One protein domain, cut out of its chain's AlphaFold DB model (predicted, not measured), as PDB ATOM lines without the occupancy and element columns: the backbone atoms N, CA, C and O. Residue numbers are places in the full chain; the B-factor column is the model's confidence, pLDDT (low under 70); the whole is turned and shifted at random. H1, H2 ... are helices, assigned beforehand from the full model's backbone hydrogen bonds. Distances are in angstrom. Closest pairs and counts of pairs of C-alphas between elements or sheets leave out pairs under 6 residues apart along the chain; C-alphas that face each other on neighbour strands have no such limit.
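AT A GLANCE: This is residues 6 to 86 of the 86 residues of an uncharacterized protein of Acidithiobacillus thiooxidans ATCC 19377 (UniProt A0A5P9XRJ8). A hairpin of two helices, H1 and H2, side by side, has three more helices set steeply to H2, which touches the other four and is the hub. H4 packs on H2 with its residues 58 to 62, H5 packs on it farther along with its residues 70 to 73, and H3 turns off at a corner after the end of H2. The 81 printed residues hold five named helices, H1 to H5 in chain order, and no named strand; the class is all helix. The whole is compact, with a radius of gyration of the C-alphas of 12.4 A, yet elongated, with spans of 41 by 23 by 21 A.

IN THESE COORDINATES: H1, residues 6 to 17, begins at C-alpha 6 (226.785, 132.725, 136.626) and is 16.3 A long from first to last C-alpha. H2, residues 23 to 38, is the longest helix, 23.3 A from C-alpha 23 (236.432, 123.066, 125.548) to C-alpha 38. H3 is residues 40 to 48, 12.4 A. H4 is residues 51 to 63, 18.5 A. H5, residues 70 to 82, is 19.2 A long and ends at C-alpha 82 (249.257, 134.431, 152.092).

HOW THE PARTS SIT: H1 and H2 form a helical hairpin: they touch at a shallow tilt of 17 degrees, opposite ways, with the closest C-alphas, of Leu 13 and Ala 26, 5.6 A apart. H2 touches H4 with residues 24 to 29 alone, at a steep tilt of 59 degrees; the closest C-alphas are those of Ala 24 and Val 62, 6.2 A. H2 touches H5 with residues 31 to 35 alone, closest at the C-alphas of Phe 35 and Glu 70, 6.4 A; their lines are only just about perpendicular, at 71 degrees. H2 and H3 touch only at the corner, where the C-alphas of Tyr 36 and Arg 43 come to 5.1 A. H3 and H5 only just touch, with 3 pairs of C-alphas within 8 A, the closest being Phe 42 and Ile 77 at 7.1 A. H4 is close but not clearly touching to H5, its closest C-alphas being Met 61 and Trp 72 at 7.8 A. H1 is apart from H3 and H5. In H1, H2, H3, H4 and H5 every O i to N i+4 pair is within hydrogen-bond range.

THE WHOLE: The two C-alphas farthest apart, of Met 18 and Ala 86, are 41.5 A from each other. The printed part has no cut and ends at the chain's last residue. The links H1 to H2, H2 to H3 and H3 to H4 are tight, H4 to H5 is short, and no link is long. The mean pLDDT of the printed part is 91.9, and residues 81 to 86 are under 70.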
ATOM      1  N   HIS A   6     227.696 133.311 137.605       95.69
ATOM      2  CA  HIS A   6     226.785 132.725 136.626       95.69
ATOM      3  C   HIS A   6     226.787 133.532 135.327       95.69
ATOM      4  O   HIS A   6     226.774 132.947 134.245       95.69
ATOM      5  N   VAL A   7     226.904 134.861 135.419       95.94
ATOM      6  CA  VAL A   7     227.104 135.727 134.245       95.94
ATOM      7  C   VAL A   7     228.445 135.426 133.571       95.94
ATOM      8  O   VAL A   7     228.498 135.266 132.353       95.94
ATOM      9  N   ILE A   8     229.523 135.270 134.352       96.62
ATOM     10  CA  ILE A   8     230.829 134.855 133.814       96.62
ATOM     11  C   ILE A   8     230.721 133.490 133.129       96.62
ATOM     12  O   ILE A   8     231.224 133.330 132.020       96.62
ATOM     13  N   ALA A   9     230.052 132.523 133.759       97.88
ATOM     14  CA  ALA A   9     229.870 131.191 133.198       97.88
ATOM     15  C   ALA A   9     229.127 131.223 131.864       97.88
ATOM     16  O   ALA A   9     229.612 130.644 130.895       97.88
ATOM     17  N   LYS A  10     228.016 131.964 131.785       97.94
ATOM     18  CA  LYS A  10     227.268 132.157 130.538       97.94
ATOM     19  C   LYS A  10     228.161 132.718 129.429       97.94
ATOM     20  O   LYS A  10     228.159 132.189 128.323       97.94
ATOM     21  N   ASN A  11     228.955 133.745 129.734       97.25
ATOM     22  CA  ASN A  11     229.842 134.360 128.749       97.25
ATOM     23  C   ASN A  11     230.949 133.403 128.298       97.25
ATOM     24  O   ASN A  11     231.206 133.303 127.103       97.25
ATOM     25  N   VAL A  12     231.593 132.680 129.218       98.06
ATOM     26  CA  VAL A  12     232.639 131.707 128.865       98.06
ATOM     27  C   VAL A  12     232.077 130.594 127.985       98.06
ATOM     28  O   VAL A  12     232.683 130.285 126.966       98.06
ATOM     29  N   LEU A  13     230.924 130.025 128.348       98.12
ATOM     30  CA  LEU A  13     230.281 128.967 127.567       98.12
ATOM     31  C   LEU A  13     229.928 129.454 126.160       98.12
ATOM     32  O   LEU A  13     230.302 128.799 125.198       98.12
ATOM     33  N   HIS A  14     229.365 130.660 126.034       98.25
ATOM     34  CA  HIS A  14     229.105 131.261 124.726       98.25
ATOM     35  C   HIS A  14     230.369 131.367 123.853       98.25
ATOM     36  O   HIS A  14     230.329 131.061 122.668       98.25
ATOM     37  N   HIS A  15     231.515 131.752 124.422       98.19
ATOM     38  CA  HIS A  15     232.769 131.826 123.660       98.19
ATOM     39  C   HIS A  15     233.343 130.446 123.308       98.19
ATOM     40  O   HIS A  15     234.069 130.329 122.322       98.19
ATOM     41  N   VAL A  16     233.040 129.405 124.089       98.06
ATOM     42  CA  VAL A  16     233.374 128.019 123.729       98.06
ATOM     43  C   VAL A  16     232.490 127.540 122.578       98.06
ATOM     44  O   VAL A  16     233.014 126.965 121.628       98.06
ATOM     45  N   ASP A  17     231.189 127.837 122.617       98.12
ATOM     46  CA  ASP A  17     230.238 127.490 121.550       98.12
ATOM     47  C   ASP A  17     230.599 128.177 120.224       98.12
ATOM     48  O   ASP A  17     230.468 127.591 119.155       98.12
ATOM     49  N   MET A  18     231.130 129.401 120.292       98.25
ATOM     50  CA  MET A  18     231.657 130.144 119.140       98.25
ATOM     51  C   MET A  18     233.059 129.685 118.695       98.25
ATOM     52  O   MET A  18     233.659 130.321 117.832       98.25
ATOM     53  N   HIS A  19     233.619 128.630 119.298       96.62
ATOM     54  CA  HIS A  19     234.979 128.124 119.055       96.62
ATOM     55  C   HIS A  19     236.115 129.142 119.290       96.62
ATOM     56  O   HIS A  19     237.243 128.935 118.845       96.62
ATOM     57  N   ILE A  20     235.853 130.222 120.034       97.62
ATOM     58  CA  ILE A  20     236.858 131.227 120.425       97.62
ATOM     59  C   ILE A  20     237.726 130.693 121.573       97.62
ATOM     60  O   ILE A  20     238.928 130.951 121.636       97.62
ATOM     61  N   LEU A  21     237.114 129.952 122.500       97.19
ATOM     62  CA  LEU A  21     237.794 129.298 123.616       97.19
ATOM     63  C   LEU A  21     237.752 127.780 123.457       97.19
ATOM     64  O   LEU A  21     236.788 127.212 122.948       97.19
ATOM     65  N   SER A  22     238.790 127.103 123.950       97.00
ATOM     66  CA  SER A  22     238.831 125.642 123.924       97.00
ATOM     67  C   SER A  22     237.798 125.023 124.882       97.00
ATOM     68  O   SER A  22     237.464 125.630 125.907       97.00
ATOM     69  N   PRO A  23     237.355 123.770 124.648       97.88
ATOM     70  CA  PRO A  23     236.432 123.066 125.548       97.88
ATOM     71  C   PRO A  23     236.912 122.970 127.006       97.88
ATOM     72  O   PRO A  23     236.103 122.865 127.928       97.88
ATOM     73  N   ALA A  24     238.225 123.056 127.247       97.88
ATOM     74  CA  ALA A  24     238.792 123.105 128.591       97.88
ATOM     75  C   ALA A  24     238.252 124.283 129.424       97.88
ATOM     76  O   ALA A  24     238.068 124.139 130.632       97.88
ATOM     77  N   TYR A  25     237.928 125.418 128.793       98.31
ATOM     78  CA  TYR A  25     237.313 126.560 129.470       98.31
ATOM     79  C   TYR A  25     235.892 126.258 129.953       98.31
ATOM     80  O   TYR A  25     235.548 126.659 131.065       98.31
ATOM     81  N   ALA A  26     235.097 125.508 129.182       98.31
ATOM     82  CA  ALA A  26     233.760 125.076 129.599       98.31
ATOM     83  C   ALA A  26     233.827 124.141 130.817       98.31
ATOM     84  O   ALA A  26     233.059 124.289 131.772       98.31
ATOM     85  N   ILE A  27     234.794 123.219 130.828       98.25
ATOM     86  CA  ILE A  27     235.013 122.324 131.970       98.25
ATOM     87  C   ILE A  27     235.500 123.127 133.183       98.25
ATOM     88  O   ILE A  27     234.948 122.987 134.273       98.25
ATOM     89  N   GLY A  28     236.474 124.018 132.986       98.25
ATOM     90  CA  GLY A  28     237.039 124.863 134.036       98.25
ATOM     91  C   GLY A  28     235.990 125.742 134.707       98.25
ATOM     92  O   GLY A  28     235.875 125.739 135.933       98.25
ATOM     93  N   ILE A  29     235.169 126.451 133.926       98.38
ATOM     94  CA  ILE A  29     234.140 127.328 134.492       98.38
ATOM     95  C   ILE A  29     233.028 126.536 135.186       98.38
ATOM     96  O   ILE A  29     232.546 126.959 136.236       98.38
ATOM     97  N   SER A  30     232.692 125.344 134.686       98.00
ATOM     98  CA  SER A  30     231.751 124.434 135.350       98.00
ATOM     99  C   SER A  30     232.283 123.946 136.703       98.00
ATOM    100  O   SER A  30     231.546 123.936 137.692       98.00
ATOM    101  N   THR A  31     233.571 123.597 136.779       98.25
ATOM    102  CA  THR A  31     234.251 123.239 138.035       98.25
ATOM    103  C   THR A  31     234.243 124.411 139.015       98.25
ATOM    104  O   THR A  31     233.907 124.232 140.186       98.25
ATOM    105  N   ILE A  32     234.522 125.631 138.544       97.75
ATOM    106  CA  ILE A  32     234.476 126.847 139.368       97.75
ATOM    107  C   ILE A  32     233.066 127.096 139.925       97.75
ATOM    108  O   ILE A  32     232.926 127.351 141.122       97.75
ATOM    109  N   VAL A  33     232.019 127.008 139.097       97.94
ATOM    110  CA  VAL A  33     230.620 127.198 139.532       97.94
ATOM    111  C   VAL A  33     230.225 126.153 140.577       97.94
ATOM    112  O   VAL A  33     229.638 126.493 141.607       97.94
ATOM    113  N   ARG A  34     230.596 124.887 140.358       97.50
ATOM    114  CA  ARG A  34     230.359 123.803 141.320       97.50
ATOM    115  C   ARG A  34     231.061 124.075 142.651       97.50
ATOM    116  O   ARG A  34     230.439 123.953 143.705       97.50
ATOM    117  N   PHE A  35     232.326 124.483 142.616       97.38
ATOM    118  CA  PHE A  35     233.089 124.785 143.825       97.38
ATOM    119  C   PHE A  35     232.547 126.019 144.562       97.38
ATOM    120  O   PHE A  35     232.435 126.009 145.787       97.38
ATOM    121  N   TYR A  36     232.107 127.048 143.832       96.31
ATOM    122  CA  TYR A  36     231.437 128.231 144.385       96.31
ATOM    123  C   TYR A  36     230.178 127.876 145.191       96.31
ATOM    124  O   TYR A  36     229.936 128.454 146.259       96.31
ATOM    125  N   ALA A  37     229.403 126.890 144.730       95.31
ATOM    126  CA  ALA A  37     228.225 126.393 145.440       95.31
ATOM    127  C   ALA A  37     228.566 125.637 146.739       95.31
ATOM    128  O   ALA A  37     227.764 125.650 147.671       95.31
ATOM    129  N   LYS A  38     229.759 125.040 146.842       95.81
ATOM    130  CA  LYS A  38     230.180 124.223 147.995       95.81
ATOM    131  C   LYS A  38     231.023 124.979 149.022       95.81
ATOM    132  O   LYS A  38     230.927 124.709 150.212       95.81
ATOM    133  N   ASN A  39     231.858 125.921 148.587       95.25
ATOM    134  CA  ASN A  39     232.879 126.534 149.434       95.25
ATOM    135  C   ASN A  39     232.565 128.010 149.740       95.25
ATOM    136  O   ASN A  39     232.655 128.885 148.877       95.25
ATOM    137  N   ALA A  40     232.222 128.306 150.998       93.12
ATOM    138  CA  ALA A  40     231.855 129.655 151.439       93.12
ATOM    139  C   ALA A  40     233.015 130.666 151.366       93.12
ATOM    140  O   ALA A  40     232.793 131.849 151.099       93.12
ATOM    141  N   GLN A  41     234.257 130.233 151.587       92.50
ATOM    142  CA  GLN A  41     235.435 131.096 151.483       92.50
ATOM    143  C   GLN A  41     235.700 131.486 150.029       92.50
ATOM    144  O   GLN A  41     235.855 132.670 149.734       92.50
ATOM    145  N   PHE A  42     235.651 130.518 149.116       93.81
ATOM    146  CA  PHE A  42     235.750 130.757 147.681       93.81
ATOM    147  C   PHE A  42     234.626 131.665 147.190       93.81
ATOM    148  O   PHE A  42     234.872 132.634 146.479       93.81
ATOM    149  N   ARG A  43     233.395 131.429 147.655       94.31
ATOM    150  CA  ARG A  43     232.244 132.286 147.356       94.31
ATOM    151  C   ARG A  43     232.470 133.736 147.776       94.31
ATOM    152  O   ARG A  43     232.175 134.648 147.007       94.31
ATOM    153  N   ARG A  44     232.990 133.952 148.988       92.62
ATOM    154  CA  ARG A  44     233.330 135.290 149.498       92.62
ATOM    155  C   ARG A  44     234.425 135.946 148.663       92.62
ATOM    156  O   ARG A  44     234.273 137.110 148.313       92.62
ATOM    157  N   TRP A  45     235.465 135.198 148.297       92.06
ATOM    158  CA  TRP A  45     236.541 135.691 147.439       92.06
ATOM    159  C   TRP A  45     236.039 136.097 146.050       92.06
ATOM    160  O   TRP A  45     236.310 137.205 145.607       92.06
ATOM    161  N   ILE A  46     235.236 135.256 145.389       93.38
ATOM    162  CA  ILE A  46     234.640 135.591 144.086       93.38
ATOM    163  C   ILE A  46     233.857 136.904 144.178       93.38
ATOM    164  O   ILE A  46     234.036 137.780 143.341       93.38
ATOM    165  N   LYS A  47     233.041 137.079 145.226       92.06
ATOM    166  CA  LYS A  47     232.254 138.303 145.438       92.06
ATOM    167  C   LYS A  47     233.102 139.547 145.734       92.06
ATOM    168  O   LYS A  47     232.589 140.651 145.552       92.06
ATOM    169  N   SER A  48     234.343 139.393 146.202       91.38
ATOM    170  CA  SER A  48     235.222 140.507 146.581       91.38
ATOM    171  C   SER A  48     236.213 140.930 145.495       91.38
ATOM    172  O   SER A  48     236.817 141.994 145.613       91.38
ATOM    173  N   VAL A  49     236.383 140.140 144.432       90.00
ATOM    174  CA  VAL A  49     237.309 140.445 143.330       90.00
ATOM    175  C   VAL A  49     236.566 140.930 142.084       90.00
ATOM    176  O   VAL A  49     235.404 140.572 141.899       90.00
ATOM    177  N   PRO A  50     237.203 141.718 141.197       92.75
ATOM    178  CA  PRO A  50     236.615 142.064 139.904       92.75
ATOM    179  C   PRO A  50     236.535 140.841 138.965       92.75
ATOM    180  O   PRO A  50     237.370 139.934 139.080       92.75
ATOM    181  N   PRO A  51     235.617 140.834 137.973       93.06
ATOM    182  CA  PRO A  51     235.454 139.718 137.033       93.06
ATOM    183  C   PRO A  51     236.744 139.325 136.304       93.06
ATOM    184  O   PRO A  51     237.027 138.141 136.124       93.06
ATOM    185  N   SER A  52     237.582 140.307 135.954       93.00
ATOM    186  CA  SER A  52     238.880 140.086 135.301       93.00
ATOM    187  C   SER A  52     239.802 139.157 136.097       93.00
ATOM    188  O   SER A  52     240.564 138.386 135.514       93.00
ATOM    189  N   ARG A  53     239.712 139.168 137.432       93.19
ATOM    190  CA  ARG A  53     240.513 138.294 138.295       93.19
ATOM    191  C   ARG A  53     240.030 136.847 138.243       93.19
ATOM    192  O   ARG A  53     240.859 135.939 138.281       93.19
ATOM    193  N   VAL A  54     238.724 136.632 138.091       95.06
ATOM    194  CA  VAL A  54     238.138 135.301 137.878       95.06
ATOM    195  C   VAL A  54     238.515 134.762 136.501       95.06
ATOM    196  O   VAL A  54     238.950 133.618 136.407       95.06
ATOM    197  N   HIS A  55     238.454 135.592 135.455       95.81
ATOM    198  CA  HIS A  55     238.929 135.213 134.121       95.81
ATOM    199  C   HIS A  55     240.410 134.824 134.135       95.81
ATOM    200  O   HIS A  55     240.766 133.761 133.635       95.81
ATOM    201  N   LYS A  56     241.265 135.621 134.790       95.19
ATOM    202  CA  LYS A  56     242.690 135.295 134.941       95.19
ATOM    203  C   LYS A  56     242.897 133.965 135.670       95.19
ATOM    204  O   LYS A  56     243.715 133.167 135.231       95.19
ATOM    205  N   MET A  57     242.172 133.716 136.762       95.94
ATOM    206  CA  MET A  57     242.233 132.434 137.474       95.94
ATOM    207  C   MET A  57     241.818 131.268 136.570       95.94
ATOM    208  O   MET A  57     242.537 130.276 136.523       95.94
ATOM    209  N   LEU A  58     240.718 131.395 135.823       97.50
ATOM    210  CA  LEU A  58     240.263 130.369 134.883       97.50
ATOM    211  C   LEU A  58     241.307 130.095 133.793       97.50
ATOM    212  O   LEU A  58     241.619 128.937 133.539       97.50
ATOM    213  N   SER A  59     241.891 131.127 133.181       96.56
ATOM    214  CA  SER A  59     242.939 130.947 132.169       96.56
ATOM    215  C   SER A  59     244.174 130.235 132.725       96.56
ATOM    216  O   SER A  59     244.747 129.391 132.042       96.56
ATOM    217  N   VAL A  60     244.578 130.537 133.965       96.06
ATOM    218  CA  VAL A  60     245.687 129.834 134.632       96.06
ATOM    219  C   VAL A  60     245.313 128.376 134.905       96.06
ATOM    220  O   VAL A  60     246.074 127.490 134.533       96.06
ATOM    221  N   MET A  61     244.124 128.125 135.460       96.81
ATOM    222  CA  MET A  61     243.603 126.776 135.699       96.81
ATOM    223  C   MET A  61     243.579 125.946 134.411       96.81
ATOM    224  O   MET A  61     243.910 124.764 134.427       96.81
ATOM    225  N   VAL A  62     243.203 126.565 133.286       97.31
ATOM    226  CA  VAL A  62     243.189 125.894 131.987       97.31
ATOM    227  C   VAL A  62     244.607 125.599 131.499       97.31
ATOM    228  O   VAL A  62     244.892 124.478 131.092       97.31
ATOM    229  N   ARG A  63     245.514 126.577 131.574       96.88
ATOM    230  CA  ARG A  63     246.915 126.422 131.151       96.88
ATOM    231  C   ARG A  63     247.662 125.348 131.946       96.88
ATOM    232  O   ARG A  63     248.519 124.677 131.389       96.88
ATOM    233  N   GLU A  64     247.340 125.187 133.225       96.06
ATOM    234  CA  GLU A  64     247.932 124.174 134.111       96.06
ATOM    235  C   GLU A  64     247.217 122.813 134.035       96.06
ATOM    236  O   GLU A  64     247.456 121.940 134.864       96.06
ATOM    237  N   CYS A  65     246.316 122.617 133.065       97.00
ATOM    238  CA  CYS A  65     245.524 121.393 132.906       97.00
ATOM    239  C   CYS A  65     244.685 121.012 134.142       97.00
ATOM    240  O   CYS A  65     244.249 119.872 134.298       97.00
ATOM    241  N   ALA A  66     244.392 121.984 135.007       96.94
ATOM    242  CA  ALA A  66     243.708 121.790 136.276       96.94
ATOM    243  C   ALA A  66     242.185 121.989 136.185       96.94
ATOM    244  O   ALA A  66     241.509 122.009 137.208       96.94
ATOM    245  N   TRP A  67     241.610 122.116 134.982       95.19
ATOM    246  CA  TRP A  67     240.207 122.498 134.740       95.19
ATOM    247  C   TRP A  67     239.139 121.562 135.357       95.19
ATOM    248  O   TRP A  67     237.968 121.933 135.408       95.19
ATOM    249  N   ARG A  68     239.511 120.378 135.872       95.62
ATOM    250  CA  ARG A  68     238.635 119.458 136.642       95.62
ATOM    251  C   ARG A  68     238.927 119.414 138.151       95.62
ATOM    252  O   ARG A  68     238.274 118.664 138.869       95.62
ATOM    253  N   SER A  69     239.905 120.174 138.639       96.56
ATOM    254  CA  SER A  69     240.431 120.052 140.001       96.56
ATOM    255  C   SER A  69     239.839 121.096 140.952       96.56
ATOM    256  O   SER A  69     240.229 122.263 140.946       96.56
ATOM    257  N   GLU A  70     238.917 120.671 141.826       95.69
ATOM    258  CA  GLU A  70     238.465 121.505 142.955       95.69
ATOM    259  C   GLU A  70     239.599 121.731 143.981       95.69
ATOM    260  O   GLU A  70     239.658 122.787 144.611       95.69
ATOM    261  N   ALA A  71     240.538 120.784 144.110       95.56
ATOM    262  CA  ALA A  71     241.705 120.918 144.988       95.56
ATOM    263  C   ALA A  71     242.615 122.078 144.554       95.56
ATOM    264  O   ALA A  71     243.015 122.890 145.387       95.56
ATOM    265  N   TRP A  72     242.836 122.222 143.242       96.69
ATOM    266  CA  TRP A  72     243.596 123.337 142.676       96.69
ATOM    267  C   TRP A  72     242.957 124.692 143.013       96.69
ATOM    268  O   TRP A  72     243.653 125.636 143.377       96.69
ATOM    269  N   LEU A  73     241.621 124.796 142.982       95.56
ATOM    270  CA  LEU A  73     240.909 126.022 143.375       95.56
ATOM    271  C   LEU A  73     241.081 126.343 144.865       95.56
ATOM    272  O   LEU A  73     241.221 127.512 145.236       95.56
ATOM    273  N   ALA A  74     241.075 125.319 145.721       92.38
ATOM    274  CA  ALA A  74     241.314 125.490 147.149       92.38
ATOM    275  C   ALA A  74     242.743 125.997 147.416       92.38
ATOM    276  O   ALA A  74     242.930 126.942 148.184       92.38
ATOM    277  N   GLU A  75     243.740 125.417 146.747       92.62
ATOM    278  CA  GLU A  75     245.142 125.845 146.817       92.62
ATOM    279  C   GLU A  75     245.351 127.258 146.280       92.62
ATOM    280  O   GLU A  75     245.988 128.079 146.943       92.62
ATOM    281  N   TYR A  76     244.755 127.577 145.129       89.62
ATOM    282  CA  TYR A  76     244.851 128.893 144.507       89.62
ATOM    283  C   TYR A  76     244.414 130.008 145.462       89.62
ATOM    284  O   TYR A  76     245.089 131.033 145.581       89.62
ATOM    285  N   ILE A  77     243.299 129.812 146.176       86.12
ATOM    286  CA  ILE A  77     242.827 130.789 147.161       86.12
ATOM    287  C   ILE A  77     243.741 130.858 148.378       86.12
ATOM    288  O   ILE A  77     244.055 131.970 148.806       86.12
ATOM    289  N   ARG A  78     244.179 129.714 148.922       85.25
ATOM    290  CA  ARG A  78     245.093 129.694 150.076       85.25
ATOM    291  C   ARG A  78     246.362 130.497 149.788       85.25
ATOM    292  O   ARG A  78     246.679 131.416 150.534       85.25
ATOM    293  N   ASN A  79     247.006 130.249 148.650       81.69
ATOM    294  CA  ASN A  79     248.254 130.920 148.275       81.69
ATOM    295  C   ASN A  79     248.079 132.435 148.072       81.69
ATOM    296  O   ASN A  79     248.967 133.225 148.389       81.69
ATOM    297  N   ARG A  80     246.919 132.868 147.567       70.88
ATOM    298  CA  ARG A  80     246.607 134.291 147.361       70.88
ATOM    299  C   ARG A  80     246.289 135.040 148.652       70.88
ATOM    300  O   ARG A  80     246.486 136.249 148.691       70.88
ATOM    301  N   GLN A  81     245.790 134.360 149.683       60.44
ATOM    302  CA  GLN A  81     245.617 134.972 151.001       60.44
ATOM    303  C   GLN A  81     246.965 135.225 151.667       60.44
ATOM    304  O   GLN A  81     247.177 136.318 152.181       60.44
ATOM    305  N   THR A  82     247.895 134.274 151.568       58.03
ATOM    306  CA  THR A  82     249.257 134.431 152.092       58.03
ATOM    307  C   THR A  82     249.994 135.594 151.426       58.03
ATOM    308  O   THR A  82     250.660 136.361 152.104       58.03
ATOM    309  N   GLN A  83     249.809 135.793 150.115       56.84
ATOM    310  CA  GLN A  83     250.417 136.908 149.369       56.84
ATOM    311  C   GLN A  83     249.819 138.292 149.662       56.84
ATOM    312  O   GLN A  83     250.428 139.286 149.296       56.84
ATOM    313  N   ASN A  84     248.621 138.370 150.245       48.34
ATOM    314  CA  ASN A  84     247.997 139.642 150.627       48.34
ATOM    315  C   ASN A  84     248.220 139.983 152.115       48.34
ATOM    316  O   ASN A  84     247.822 141.061 152.545       48.34
ATOM    317  N   ALA A  85     248.756 139.044 152.903       45.59
ATOM    318  CA  ALA A  85     249.045 139.205 154.329       45.59
ATOM    319  C   ALA A  85     250.535 139.484 154.615       45.59
ATOM    320  O   ALA A  85     250.887 139.726 155.768       45.59
ATOM    321  N   ALA A  86     251.375 139.426 153.580       39.69
ATOM    322  CA  ALA A  86     252.782 139.818 153.572       39.69
ATOM    323  C   ALA A  86     252.933 141.143 152.817       39.69
ATOM    324  O   ALA A  86     253.820 141.930 153.207       39.69
TER     325      ALA A  86